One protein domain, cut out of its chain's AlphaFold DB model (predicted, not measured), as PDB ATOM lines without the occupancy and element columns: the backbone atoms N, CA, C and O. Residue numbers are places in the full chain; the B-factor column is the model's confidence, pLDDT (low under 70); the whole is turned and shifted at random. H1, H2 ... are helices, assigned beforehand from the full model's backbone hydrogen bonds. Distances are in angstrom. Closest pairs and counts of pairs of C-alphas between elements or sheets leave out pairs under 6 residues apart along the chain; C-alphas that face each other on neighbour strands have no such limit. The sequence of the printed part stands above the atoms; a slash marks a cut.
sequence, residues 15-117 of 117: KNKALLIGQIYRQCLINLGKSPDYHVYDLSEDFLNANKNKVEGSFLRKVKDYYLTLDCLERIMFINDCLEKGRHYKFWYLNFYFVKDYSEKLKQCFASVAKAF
ATOM      1  N   LYS A  15     124.676 109.786 111.740       90.31
ATOM      2  CA  LYS A  15     123.922 108.554 111.988       90.31
ATOM      3  C   LYS A  15     122.423 108.752 111.761       90.31
ATOM      4  O   LYS A  15     121.808 107.975 111.040       90.31
ATOM      5  N   ASN A  16     121.816 109.770 112.371       90.06
ATOM      6  CA  ASN A  16     120.373 109.986 112.249       90.06
ATOM      7  C   ASN A  16     119.973 110.364 110.818       90.06
ATOM      8  O   ASN A  16     118.921 109.931 110.358       90.06
ATOM      9  N   LYS A  17     120.820 111.112 110.101       89.31
ATOM     10  CA  LYS A  17     120.624 111.393 108.672       89.31
ATOM     11  C   LYS A  17     120.671 110.114 107.837       89.31
ATOM     12  O   LYS A  17     119.758 109.878 107.055       89.31
ATOM     13  N   ALA A  18     121.676 109.263 108.046       90.31
ATOM     14  CA  ALA A  18     121.801 107.988 107.342       90.31
ATOM     15  C   ALA A  18     120.594 107.067 107.582       90.31
ATOM     16  O   ALA A  18     120.057 106.483 106.642       90.31
ATOM     17  N   LEU A  19     120.110 106.991 108.825       91.50
ATOM     18  CA  LEU A  19     118.906 106.225 109.152       91.50
ATOM     19  C   LEU A  19     117.646 106.834 108.526       91.50
ATOM     20  O   LEU A  19     116.793 106.093 108.042       91.50
ATOM     21  N   LEU A  20     117.532 108.165 108.495       91.69
ATOM     22  CA  LEU A  20     116.429 108.852 107.824       91.69
ATOM     23  C   LEU A  20     116.423 108.557 106.318       91.69
ATOM     24  O   LEU A  20     115.366 108.264 105.772       91.69
ATOM     25  N   ILE A  21     117.587 108.537 105.664       92.69
ATOM     26  CA  ILE A  21     117.723 108.148 104.251       92.69
ATOM     27  C   ILE A  21     117.206 106.723 104.028       92.69
ATOM     28  O   ILE A  21     116.452 106.492 103.084       92.69
ATOM     29  N   GLY A  22     117.518 105.783 104.926       92.94
ATOM     30  CA  GLY A  22     116.968 104.425 104.873       92.94
ATOM     31  C   GLY A  22     115.446 104.356 105.061       92.94
ATOM     32  O   GLY A  22     114.786 103.495 104.478       92.94
ATOM     33  N   GLN A  23     114.854 105.256 105.852       93.62
ATOM     34  CA  GLN A  23     113.391 105.365 105.974       93.62
ATOM     35  C   GLN A  23     112.765 105.954 104.702       93.62
ATOM     36  O   GLN A  23     111.791 105.405 104.190       93.62
ATOM     37  N   ILE A  24     113.354 107.021 104.151       94.62
ATOM     38  CA  ILE A  24     112.890 107.655 102.907       94.62
ATOM     39  C   ILE A  24     112.966 106.661 101.747       94.62
ATOM     40  O   ILE A  24     111.999 106.522 101.009       94.62
ATOM     41  N   TYR A  25     114.063 105.906 101.629       95.94
ATOM     42  CA  TYR A  25     114.223 104.848 100.625       95.94
ATOM     43  C   TYR A  25     113.047 103.864 100.641       95.94
ATOM     44  O   TYR A  25     112.423 103.615  99.609       95.94
ATOM     45  N   ARG A  26     112.681 103.366 101.827       94.31
ATOM     46  CA  ARG A  26     111.549 102.447 101.994       94.31
ATOM     47  C   ARG A  26     110.217 103.090 101.642       94.31
ATOM     48  O   ARG A  26     109.404 102.461 100.970       94.31
ATOM     49  N   GLN A  27     110.006 104.339 102.048       96.38
ATOM     50  CA  GLN A  27     108.789 105.060 101.693       96.38
ATOM     51  C   GLN A  27     108.674 105.250 100.174       96.38
ATOM     52  O   GLN A  27     107.602 105.044  99.612       96.38
ATOM     53  N   CYS A  28     109.779 105.562  99.490       97.50
ATOM     54  CA  CYS A  28     109.817 105.666  98.034       97.50
ATOM     55  C   CYS A  28     109.483 104.335  97.346       97.50
ATOM     56  O   CYS A  28     108.744 104.335  96.363       97.50
ATOM     57  N   LEU A  29     109.976 103.201  97.861       97.00
ATOM     58  CA  LEU A  29     109.609 101.877  97.346       97.00
ATOM     59  C   LEU A  29     108.101 101.627  97.462       97.00
ATOM     60  O   LEU A  29     107.473 101.262  96.469       97.00
ATOM     61  N   ILE A  30     107.523 101.884  98.639       96.88
ATOM     62  CA  ILE A  30     106.086 101.708  98.895       96.88
ATOM     63  C   ILE A  30     105.257 102.580  97.946       96.88
ATOM     64  O   ILE A  30     104.354 102.075  97.280       96.88
ATOM     65  N   ASN A  31     105.597 103.868  97.826       97.69
ATOM     66  CA  ASN A  31     104.887 104.815  96.958       97.69
ATOM     67  C   ASN A  31     104.901 104.397  95.478       97.69
ATOM     68  O   ASN A  31     103.991 104.737  94.722       97.69
ATOM     69  N   LEU A  32     105.928 103.659  95.050       97.50
ATOM     70  CA  LEU A  32     106.069 103.153  93.684       97.50
ATOM     71  C   LEU A  32     105.593 101.700  93.516       97.50
ATOM     72  O   LEU A  32     105.839 101.095  92.472       97.50
ATOM     73  N   GLY A  33     104.908 101.136  94.516       96.56
ATOM     74  CA  GLY A  33     104.310  99.802  94.450       96.56
ATOM     75  C   GLY A  33     105.308  98.650  94.601       96.56
ATOM     76  O   GLY A  33     105.030  97.534  94.160       96.56
ATOM     77  N   LYS A  34     106.480  98.896  95.194       96.12
ATOM     78  CA  LYS A  34     107.461  97.864  95.553       96.12
ATOM     79  C   LYS A  34     107.379  97.530  97.040       96.12
ATOM     80  O   LYS A  34     106.939  98.333  97.859       96.12
ATOM     81  N   SER A  35     107.844  96.331  97.389       93.69
ATOM     82  CA  SER A  35     108.031  95.950  98.790       93.69
ATOM     83  C   SER A  35     109.043  96.892  99.462       93.69
ATOM     84  O   SER A  35     110.062  97.196  98.844       93.69
ATOM     85  N   PRO A  36     108.843  97.315 100.724       91.31
ATOM     86  CA  PRO A  36     109.869  98.044 101.473       91.31
ATOM     87  C   PRO A  36     111.114  97.191 101.770       91.31
ATOM     88  O   PRO A  36     112.110  97.722 102.248       91.31
ATOM     89  N   ASP A  37     111.064  95.875 101.555       88.44
ATOM     90  CA  ASP A  37     112.201  94.945 101.651       88.44
ATOM     91  C   ASP A  37     113.013  94.842 100.357       88.44
ATOM     92  O   ASP A  37     113.966  94.076 100.286       88.44
ATOM     93  N   TYR A  38     112.630  95.575  99.312       92.25
ATOM     94  CA  TYR A  38     113.293  95.471  98.022       92.25
ATOM     95  C   TYR A  38     114.715  96.046  98.093       92.25
ATOM     96  O   TYR A  38     114.911  97.225  98.417       92.25
ATOM     97  N   HIS A  39     115.715  95.221  97.784       93.00
ATOM     98  CA  HIS A  39     117.110  95.621  97.907       93.00
ATOM     99  C   HIS A  39     117.517  96.603  96.807       93.00
ATOM    100  O   HIS A  39     117.046  96.547  95.669       93.00
ATOM    101  N   VAL A  40     118.452  97.497  97.137       95.44
ATOM    102  CA  VAL A  40     118.937  98.526  96.202       95.44
ATOM    103  C   VAL A  40     119.581  97.925  94.945       95.44
ATOM    104  O   VAL A  40     119.455  98.489  93.859       95.44
ATOM    105  N   TYR A  41     120.229  96.763  95.066       94.00
ATOM    106  CA  TYR A  41     120.855  96.070  93.937       94.00
ATOM    107  C   TYR A  41     119.845  95.373  93.011       94.00
ATOM    108  O   TYR A  41     120.181  95.112  91.858       94.00
ATOM    109  N   ASP A  42     118.609  95.150  93.465       95.31
ATOM    110  CA  ASP A  42     117.536  94.538  92.670       95.31
ATOM    111  C   ASP A  42     116.712  95.572  91.883       95.31
ATOM    112  O   ASP A  42     115.823  95.219  91.099       95.31
ATOM    113  N   LEU A  43     116.956  96.873  92.097       96.00
ATOM    114  CA  LEU A  43     116.297  97.951  91.357       96.00
ATOM    115  C   LEU A  43     116.711  97.889  89.887       96.00
ATOM    116  O   LEU A  43     117.827  98.265  89.542       96.00
ATOM    117  N   SER A  44     115.822  97.440  89.004       96.69
ATOM    118  CA  SER A  44     116.121  97.380  87.572       96.69
ATOM    119  C   SER A  44     116.181  98.775  86.941       96.69
ATOM    120  O   SER A  44     115.496  99.707  87.374       96.69
ATOM    121  N   GLU A  45     116.986  98.919  85.885       97.06
ATOM    122  CA  GLU A  45     117.053 100.171  85.120       97.06
ATOM    123  C   GLU A  45     115.690 100.530  84.518       97.06
ATOM    124  O   GLU A  45     115.287 101.688  84.587       97.06
ATOM    125  N   ASP A  46     114.935  99.542  84.028       97.75
ATOM    126  CA  ASP A  46     113.588  99.744  83.483       97.75
ATOM    127  C   ASP A  46     112.630 100.342  84.516       97.75
ATOM    128  O   ASP A  46     111.911 101.298  84.223       97.75
ATOM    129  N   PHE A  47     112.651  99.830  85.751       97.50
ATOM    130  CA  PHE A  47     111.813 100.345  86.832       97.50
ATOM    131  C   PHE A  47     112.158 101.798  87.175       97.50
ATOM    132  O   PHE A  47     111.263 102.634  87.338       97.50
ATOM    133  N   LEU A  48     113.452 102.111  87.264       97.38
ATOM    134  CA  LEU A  48     113.923 103.463  87.551       97.38
ATOM    135  C   LEU A  48     113.604 104.426  86.399       97.38
ATOM    136  O   LEU A  48     113.167 105.550  86.639       97.38
ATOM    137  N   ASN A  49     113.754 103.983  85.151       97.19
ATOM    138  CA  ASN A  49     113.469 104.785  83.962       97.19
ATOM    139  C   ASN A  49     111.971 105.061  83.800       97.19
ATOM    140  O   ASN A  49     111.594 106.189  83.481       97.19
ATOM    141  N   ALA A  50     111.116 104.076  84.088       97.62
ATOM    142  CA  ALA A  50     109.664 104.241  84.082       97.62
ATOM    143  C   ALA A  50     109.178 105.262  85.127       97.62
ATOM    144  O   ALA A  50     108.155 105.916  84.925       97.62
ATOM    145  N   ASN A  51     109.917 105.439  86.228       97.50
ATOM    146  CA  ASN A  51     109.560 106.350  87.319       97.50
ATOM    147  C   ASN A  51     110.428 107.620  87.388       97.50
ATOM    148  O   ASN A  51     110.303 108.377  88.347       97.50
ATOM    149  N   LYS A  52     111.258 107.909  86.375       95.19
ATOM    150  CA  LYS A  52     112.240 109.016  86.394       95.19
ATOM    151  C   LYS A  52     111.647 110.418  86.605       95.19
ATOM    152  O   LYS A  52     112.345 111.318  87.049       95.19
ATOM    153  N   ASN A  53     110.369 110.606  86.278       95.44
ATOM    154  CA  ASN A  53     109.678 111.891  86.425       95.44
ATOM    155  C   ASN A  53     109.033 112.066  87.812       95.44
ATOM    156  O   ASN A  53     108.476 113.123  88.096       95.44
ATOM    157  N   LYS A  54     109.066 111.035  88.665       96.50
ATOM    158  CA  LYS A  54     108.557 111.085  90.039       96.50
ATOM    159  C   LYS A  54     109.701 111.388  90.998       96.50
ATOM    160  O   LYS A  54     110.820 110.909  90.802       96.50
ATOM    161  N   VAL A  55     109.412 112.131  92.065       96.62
ATOM    162  CA  VAL A  55     110.406 112.478  93.095       96.62
ATOM    163  C   VAL A  55     111.001 111.212  93.716       96.62
ATOM    164  O   VAL A  55     112.216 111.112  93.875       96.62
ATOM    165  N   GLU A  56     110.167 110.206  93.975       97.25
ATOM    166  CA  GLU A  56     110.586 108.912  94.509       97.25
ATOM    167  C   GLU A  56     111.515 108.164  93.555       97.25
ATOM    168  O   GLU A  56     112.518 107.608  93.992       97.25
ATOM    169  N   GLY A  57     111.224 108.173  92.250       96.62
ATOM    170  CA  GLY A  57     112.058 107.501  91.252       96.62
ATOM    171  C   GLY A  57     113.443 108.136  91.144       96.62
ATOM    172  O   GLY A  57     114.451 107.430  91.153       96.62
ATOM    173  N   SER A  58     113.498 109.470  91.137       95.25
ATOM    174  CA  SER A  58     114.754 110.229  91.176       95.25
ATOM    175  C   SER A  58     115.554 109.962  92.451       95.25
ATOM    176  O   SER A  58     116.771 109.774  92.391       95.25
ATOM    177  N   PHE A  59     114.884 109.884  93.605       97.25
ATOM    178  CA  PHE A  59     115.535 109.547  94.870       97.25
ATOM    179  C   PHE A  59     116.107 108.123  94.857       97.25
ATOM    180  O   PHE A  59     117.278 107.933  95.184       97.25
ATOM    181  N   LEU A  60     115.323 107.126  94.428       97.50
ATOM    182  CA  LEU A  60     115.786 105.736  94.325       97.50
ATOM    183  C   LEU A  60     116.961 105.591  93.356       97.50
ATOM    184  O   LEU A  60     117.895 104.846  93.654       97.50
ATOM    185  N   ARG A  61     116.964 106.330  92.237       97.62
ATOM    186  CA  ARG A  61     118.118 106.359  91.332       97.62
ATOM    187  C   ARG A  61     119.357 106.917  92.024       97.62
ATOM    188  O   ARG A  61     120.382 106.250  92.005       97.62
ATOM    189  N   LYS A  62     119.251 108.056  92.717       96.81
ATOM    190  CA  LYS A  62     120.373 108.622  93.487       96.81
ATOM    191  C   LYS A  62     120.927 107.620  94.513       96.81
ATOM    192  O   LYS A  62     122.141 107.503  94.658       96.81
ATOM    193  N   VAL A  63     120.054 106.877  95.201       96.56
ATOM    194  CA  VAL A  63     120.460 105.810  96.136       96.56
ATOM    195  C   VAL A  63     121.196 104.678  95.424       96.56
ATOM    196  O   VAL A  63     122.244 104.248  95.910       96.56
ATOM    197  N   LYS A  64     120.696 104.219  94.271       97.50
ATOM    198  CA  LYS A  64     121.361 103.177  93.481       97.50
ATOM    199  C   LYS A  64     122.715 103.641  92.946       97.50
ATOM    200  O   LYS A  64     123.693 102.915  93.085       97.50
ATOM    201  N   ASP A  65     122.789 104.848  92.398       97.00
ATOM    202  CA  ASP A  65     124.027 105.408  91.855       97.00
ATOM    203  C   ASP A  65     125.088 105.534  92.957       97.00
ATOM    204  O   ASP A  65     126.217 105.084  92.774       97.00
ATOM    205  N   TYR A  66     124.715 106.031  94.145       96.88
ATOM    206  CA  TYR A  66     125.609 106.056  95.306       96.88
ATOM    207  C   TYR A  66     126.065 104.647  95.706       96.88
ATOM    208  O   TYR A  66     127.264 104.415  95.835       96.88
ATOM    209  N   TYR A  67     125.145 103.683  95.828       96.75
ATOM    210  CA  TYR A  67     125.485 102.288  96.137       96.75
ATOM    211  C   TYR A  67     126.518 101.704  95.159       96.75
ATOM    212  O   TYR A  67     127.438 100.996  95.574       96.75
ATOM    213  N   LEU A  68     126.405 102.023  93.868       96.19
ATOM    214  CA  LEU A  68     127.335 101.541  92.848       96.19
ATOM    215  C   LEU A  68     128.743 102.142  92.980       96.19
ATOM    216  O   LEU A  68     129.699 101.473  92.592       96.19
ATOM    217  N   THR A  69     128.892 103.329  93.574       96.50
ATOM    218  CA  THR A  69     130.214 103.934  93.844       96.50
ATOM    219  C   THR A  69     130.958 103.331  95.034       96.50
ATOM    220  O   THR A  69     132.169 103.503  95.129       96.50
ATOM    221  N   LEU A  70     130.256 102.626  95.923       93.75
ATOM    222  CA  LEU A  70     130.831 102.043  97.135       93.75
ATOM    223  C   LEU A  70     131.620 100.764  96.839       93.75
ATOM    224  O   LEU A  70     131.246  99.987  95.948       93.75
ATOM    225  N   ASP A  71     132.656 100.503  97.635       91.06
ATOM    226  CA  ASP A  71     133.386  99.236  97.606       91.06
ATOM    227  C   ASP A  71     132.573  98.070  98.212       91.06
ATOM    228  O   ASP A  71     131.448  98.226  98.690       91.06
ATOM    229  N   CYS A  72     133.120  96.851  98.175       87.12
ATOM    230  CA  CYS A  72     132.407  95.662  98.653       87.12
ATOM    231  C   CYS A  72     131.994  95.759 100.134       87.12
ATOM    232  O   CYS A  72     130.868  95.397 100.484       87.12
ATOM    233  N   LEU A  73     132.880  96.260 100.998       85.19
ATOM    234  CA  LEU A  73     132.614  96.365 102.428       85.19
ATOM    235  C   LEU A  73     131.624  97.496 102.708       85.19
ATOM    236  O   LEU A  73     130.656  97.305 103.444       85.19
ATOM    237  N   GLU A  74     131.827  98.649 102.082       88.38
ATOM    238  CA  GLU A  74     130.956  99.812 102.195       88.38
ATOM    239  C   GLU A  74     129.534  99.502 101.723       88.38
ATOM    240  O   GLU A  74     128.576  99.904 102.379       88.38
ATOM    241  N   ARG A  75     129.365  98.725 100.645       91.38
ATOM    242  CA  ARG A  75     128.048  98.253 100.183       91.38
ATOM    243  C   ARG A  75     127.337  97.417 101.240       91.38
ATOM    244  O   ARG A  75     126.153  97.640 101.491       91.38
ATOM    245  N   ILE A  76     128.047  96.473 101.861       87.00
ATOM    246  CA  ILE A  76     127.495  95.628 102.929       87.00
ATOM    247  C   ILE A  76     127.056  96.499 104.111       87.00
ATOM    248  O   ILE A  76     125.948  96.336 104.621       87.00
ATOM    249  N   MET A  77     127.899  97.448 104.522       86.69
ATOM    250  CA  MET A  77     127.606  98.355 105.634       86.69
ATOM    251  C   MET A  77     126.452  99.307 105.311       86.69
ATOM    252  O   MET A  77     125.568  99.515 106.140       86.69
ATOM    253  N   PHE A  78     126.404  99.850 104.096       91.25
ATOM    254  CA  PHE A  78     125.337 100.745 103.665       91.25
ATOM    255  C   PHE A  78     123.974 100.044 103.666       91.25
ATOM    256  O   PHE A  78     122.998 100.598 104.176       91.25
ATOM    257  N   ILE A  79     123.910  98.805 103.176       90.62
ATOM    258  CA  ILE A  79     122.686  98.001 103.227       90.62
ATOM    259  C   ILE A  79     122.308  97.705 104.681       90.62
ATOM    260  O   ILE A  79     121.245  98.122 105.135       90.62
ATOM    261  N   ASN A  80     123.188  97.046 105.439       87.00
ATOM    262  CA  ASN A  80     122.849  96.530 106.768       87.00
ATOM    263  C   ASN A  80     122.598  97.615 107.806       87.00
ATOM    264  O   ASN A  80     121.759  97.449 108.692       87.00
ATOM    265  N   ASP A  81     123.388  98.686 107.763       86.62
ATOM    266  CA  ASP A  81     123.433  99.660 108.842       86.62
ATOM    267  C   ASP A  81     122.797 101.005 108.495       86.62
ATOM    268  O   ASP A  81     122.544 101.788 109.413       86.62
ATOM    269  N   CYS A  82     122.484 101.262 107.218       89.69
ATOM    270  CA  CYS A  82     121.783 102.479 106.801       89.69
ATOM    271  C   CYS A  82     120.403 102.171 106.209       89.69
ATOM    272  O   CYS A  82     119.394 102.547 106.807       89.69
ATOM    273  N   LEU A  83     120.340 101.486 105.062       89.50
ATOM    274  CA  LEU A  83     119.077 101.271 104.342       89.50
ATOM    275  C   LEU A  83     118.136 100.315 105.082       89.50
ATOM    276  O   LEU A  83     116.942 100.588 105.214       89.50
ATOM    277  N   GLU A  84     118.687  99.226 105.607       86.44
ATOM    278  CA  GLU A  84     117.933  98.097 106.156       86.44
ATOM    279  C   GLU A  84     118.216  97.875 107.645       86.44
ATOM    280  O   GLU A  84     118.026  96.783 108.186       86.44
ATOM    281  N   LYS A  85     118.650  98.936 108.341       82.38
ATOM    282  CA  LYS A  85     118.984  98.872 109.766       82.38
ATOM    283  C   LYS A  85     117.839  98.276 110.583       82.38
ATOM    284  O   LYS A  85     116.717  98.778 110.567       82.38
ATOM    285  N   GLY A  86     118.168  97.249 111.368       73.19
ATOM    286  CA  GLY A  86     117.225  96.565 112.256       73.19
ATOM    287  C   GLY A  86     116.479  95.401 111.604       73.19
ATOM    288  O   GLY A  86     115.665  94.771 112.272       73.19
ATOM    289  N   ARG A  87     116.762  95.084 110.334       73.31
ATOM    290  CA  ARG A  87     116.269  93.873 109.667       73.31
ATOM    291  C   ARG A  87     117.301  92.750 109.746       73.31
ATOM    292  O   ARG A  87     118.502  93.000 109.847       73.31
ATOM    293  N   HIS A  88     116.835  91.500 109.720       63.59
ATOM    294  CA  HIS A  88     117.728  90.344 109.678       63.59
ATOM    295  C   HIS A  88     118.423  90.276 108.317       63.59
ATOM    296  O   HIS A  88     117.835  89.839 107.333       63.59
ATOM    297  N   TYR A  89     119.687  90.691 108.281       65.19
ATOM    298  CA  TYR A  89     120.534  90.617 107.097       65.19
ATOM    299  C   TYR A  89     121.712  89.684 107.326       65.19
ATOM    300  O   TYR A  89     122.190  89.565 108.450       65.19
ATOM    301  N   LYS A  90     122.235  89.067 106.263       58.69
ATOM    302  CA  LYS A  90     123.252  87.999 106.324       58.69
ATOM    303  C   LYS A  90     124.503  88.329 107.155       58.69
ATOM    304  O   LYS A  90     125.190  87.405 107.565       58.69
ATOM    305  N   PHE A  91     124.788  89.601 107.436       66.00
ATOM    306  CA  PHE A  91     125.971  90.028 108.185       66.00
ATOM    307  C   PHE A  91     125.660  90.781 109.486       66.00
ATOM    308  O   PHE A  91     126.517  91.492 110.009       66.00
ATOM    309  N   TRP A  92     124.456  90.602 110.044       65.69
ATOM    310  CA  TRP A  92     124.054  91.185 111.331       65.69
ATOM    311  C   TRP A  92     125.057  90.895 112.470       65.69
ATOM    312  O   TRP A  92     125.177  91.686 113.406       65.69
ATOM    313  N   TYR A  93     125.818  89.798 112.360       66.50
ATOM    314  CA  TYR A  93     126.819  89.359 113.332       66.50
ATOM    315  C   TYR A  93     128.171  90.095 113.257       66.50
ATOM    316  O   TYR A  93     128.966  89.966 114.186       66.50
ATOM    317  N   LEU A  94     128.478  90.858 112.195       68.81
ATOM    318  CA  LEU A  94     129.813  91.467 112.021       68.81
ATOM    319  C   LEU A  94     130.184  92.426 113.159       68.81
ATOM    320  O   LEU A  94     131.331  92.446 113.603       68.81
ATOM    321  N   ASN A  95     129.188  93.142 113.686       62.06
ATOM    322  CA  ASN A  95     129.342  94.007 114.854       62.06
ATOM    323  C   ASN A  95     129.831  93.258 116.103       62.06
ATOM    324  O   ASN A  95     130.431  93.888 116.961       62.06
ATOM    325  N   PHE A  96     129.579  91.952 116.228       60.91
ATOM    326  CA  PHE A  96     129.915  91.172 117.423       60.91
ATOM    327  C   PHE A  96     131.334  90.600 117.379       60.91
ATOM    328  O   PHE A  96     131.981  90.504 118.417       60.91
ATOM    329  N   TYR A  97     131.836  90.258 116.190       58.75
ATOM    330  CA  TYR A  97     133.161  89.650 116.035       58.75
ATOM    331  C   TYR A  97     134.283  90.676 115.812       58.75
ATOM    332  O   TYR A  97     135.424  90.409 116.174       58.75
ATOM    333  N   PHE A  98     133.972  91.864 115.273       65.81
ATOM    334  CA  PHE A  98     134.966  92.893 114.925       65.81
ATOM    335  C   PHE A  98     134.589  94.285 115.459       65.81
ATOM    336  O   PHE A  98     134.739  95.292 114.772       65.81
ATOM    337  N   VAL A  99     134.083  94.345 116.698       69.81
ATOM    338  CA  VAL A  99     133.421  95.523 117.301       69.81
ATOM    339  C   VAL A  99     134.173  96.842 117.074       69.81
ATOM    340  O   VAL A  99     133.555  97.830 116.675       69.81
ATOM    341  N   LYS A 100     135.487  96.886 117.344       71.75
ATOM    342  CA  LYS A 100     136.267  98.137 117.338       71.75
ATOM    343  C   LYS A 100     136.434  98.695 115.922       71.75
ATOM    344  O   LYS A 100     135.967  99.801 115.652       71.75
ATOM    345  N   ASP A 101     137.009  97.903 115.021       76.81
ATOM    346  CA  ASP A 101     137.267  98.308 113.633       76.81
ATOM    347  C   ASP A 101     135.960  98.546 112.869       76.81
ATOM    348  O   ASP A 101     135.840  99.490 112.086       76.81
ATOM    349  N   TYR A 102     134.939  97.732 113.146       78.88
ATOM    350  CA  TYR A 102     133.620  97.900 112.552       78.88
ATOM    351  C   TYR A 102     132.955  99.199 113.011       78.88
ATOM    352  O   TYR A 102     132.397  99.924 112.191       78.88
ATOM    353  N   SER A 103     133.043  99.544 114.300       79.25
ATOM    354  CA  SER A 103     132.445 100.776 114.834       79.25
ATOM    355  C   SER A 103     133.064 102.039 114.234       79.25
ATOM    356  O   SER A 103     132.350 103.014 113.988       79.25
ATOM    357  N   GLU A 104     134.376 102.048 113.998       84.25
ATOM    358  CA  GLU A 104     135.060 103.178 113.359       84.25
ATOM    359  C   GLU A 104     134.655 103.321 111.891       84.25
ATOM    360  O   GLU A 104     134.213 104.400 111.481       84.25
ATOM    361  N   LYS A 105     134.691 102.223 111.128       84.19
ATOM    362  CA  LYS A 105     134.212 102.212 109.740       84.19
ATOM    363  C   LYS A 105     132.735 102.579 109.637       84.19
ATOM    364  O   LYS A 105     132.326 103.259 108.701       84.19
ATOM    365  N   LEU A 106     131.922 102.198 110.619       85.00
ATOM    366  CA  LEU A 106     130.497 102.505 110.620       85.00
ATOM    367  C   LEU A 106     130.239 104.001 110.806       85.00
ATOM    368  O   LEU A 106     129.379 104.568 110.132       85.00
ATOM    369  N   LYS A 107     131.016 104.671 111.665       86.88
ATOM    370  CA  LYS A 107     130.964 106.135 111.782       86.88
ATOM    371  C   LYS A 107     131.334 106.811 110.461       86.88
ATOM    372  O   LYS A 107     130.648 107.749 110.061       86.88
ATOM    373  N   GLN A 108     132.369 106.321 109.777       89.31
ATOM    374  CA  GLN A 108     132.778 106.831 108.463       89.31
ATOM    375  C   GLN A 108     131.679 106.623 107.413       89.31
ATOM    376  O   GLN A 108     131.339 107.559 106.693       89.31
ATOM    377  N   CYS A 109     131.056 105.442 107.390       88.56
ATOM    378  CA  CYS A 109     129.924 105.142 106.517       88.56
ATOM    379  C   CYS A 109     128.760 106.115 106.753       88.56
ATOM    380  O   CYS A 109     128.237 106.690 105.800       88.56
ATOM    381  N   PHE A 110     128.376 106.364 108.012       90.25
ATOM    382  CA  PHE A 110     127.320 107.332 108.327       90.25
ATOM    383  C   PHE A 110     127.659 108.746 107.853       90.25
ATOM    384  O   PHE A 110     126.803 109.398 107.258       90.25
ATOM    385  N   ALA A 111     128.892 109.205 108.075       88.44
ATOM    386  CA  ALA A 111     129.342 110.514 107.608       88.44
ATOM    387  C   ALA A 111     129.319 110.618 106.073       88.44
ATOM    388  O   ALA A 111     128.862 111.624 105.530       88.44
ATOM    389  N   SER A 112     129.751 109.568 105.368       91.12
ATOM    390  CA  SER A 112     129.724 109.514 103.902       91.12
ATOM    391  C   SER A 112     128.297 109.602 103.357       91.12
ATOM    392  O   SER A 112     127.998 110.455 102.519       91.12
ATOM    393  N   VAL A 113     127.382 108.794 103.900       88.38
ATOM    394  CA  VAL A 113     125.963 108.806 103.514       88.38
ATOM    395  C   VAL A 113     125.335 110.172 103.797       88.38
ATOM    396  O   VAL A 113     124.683 110.742 102.929       88.38
ATOM    397  N   ALA A 114     125.575 110.741 104.979       84.94
ATOM    398  CA  ALA A 114     125.051 112.051 105.366       84.94
ATOM    399  C   ALA A 114     125.585 113.220 104.522       84.94
ATOM    400  O   ALA A 114     124.985 114.292 104.530       84.94
ATOM    401  N   LYS A 115     126.725 113.042 103.845       87.12
ATOM    402  CA  LYS A 115     127.304 114.021 102.918       87.12
ATOM    403  C   LYS A 115     126.757 113.865 101.497       87.12
ATOM    404  O   LYS A 115     126.656 114.855 100.777       87.12
ATOM    405  N   ALA A 116     126.447 112.640 101.077       86.44
ATOM    406  CA  ALA A 116     125.959 112.348  99.729       86.44
ATOM    407  C   ALA A 116     124.497 112.782  99.497       86.44
ATOM    408  O   ALA A 116     124.081 112.990  98.350       86.44
ATOM    409  N   PHE A 117     123.714 112.928 100.568       86.31
ATOM    410  CA  PHE A 117     122.282 113.233 100.544       86.31
ATOM    411  C   PHE A 117     121.964 114.535 101.264       86.31
ATOM    412  O   PHE A 117     121.189 115.302 100.653       86.31
TER     413      PHE A 117
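What this domain is: This is residues 15 to 117 of the 117 residues of an uncharacterized protein of Firmicutes bacterium (UniProt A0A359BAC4). Crossed helices form an elongated body: H3, H4 and H6 pack on H1. The hairpin of H2 and H3 makes one end; residues 96 to 101 stick out at the other. The printed part, 103 residues with six named helices, H1 to H6, is all helix and compact: radius of gyration of the C-alphas 13.7 A, spans 43, 26 and 23 A.

Where its parts are: H1, residues 15 to 31, 24.5 A long, begins at C-alpha (123.922, 108.554, 111.988). H2 is residues 45 to 50, H3 55 to 69, H4 72 to 83, H5 94 to 97. H6, residues 99 to 116, 25.4 A long, ends at C-alpha (125.959, 112.348, 99.729).

How they stand to each other: H1 touches H3 with residues 25 to 31 alone, at a steep tilt of 54 degrees; closest are the C-alphas of Cys 28 and Glu 56, 4.9 A. Every O i to N i+4 pair is within hydrogen-bond range in H1, H2, H3, H4 and H6; H5 is too short for one.

The domain as a whole: The printed part has no cut. The link H1 to H2 is long. Residues 88 to 99 have pLDDT under 70.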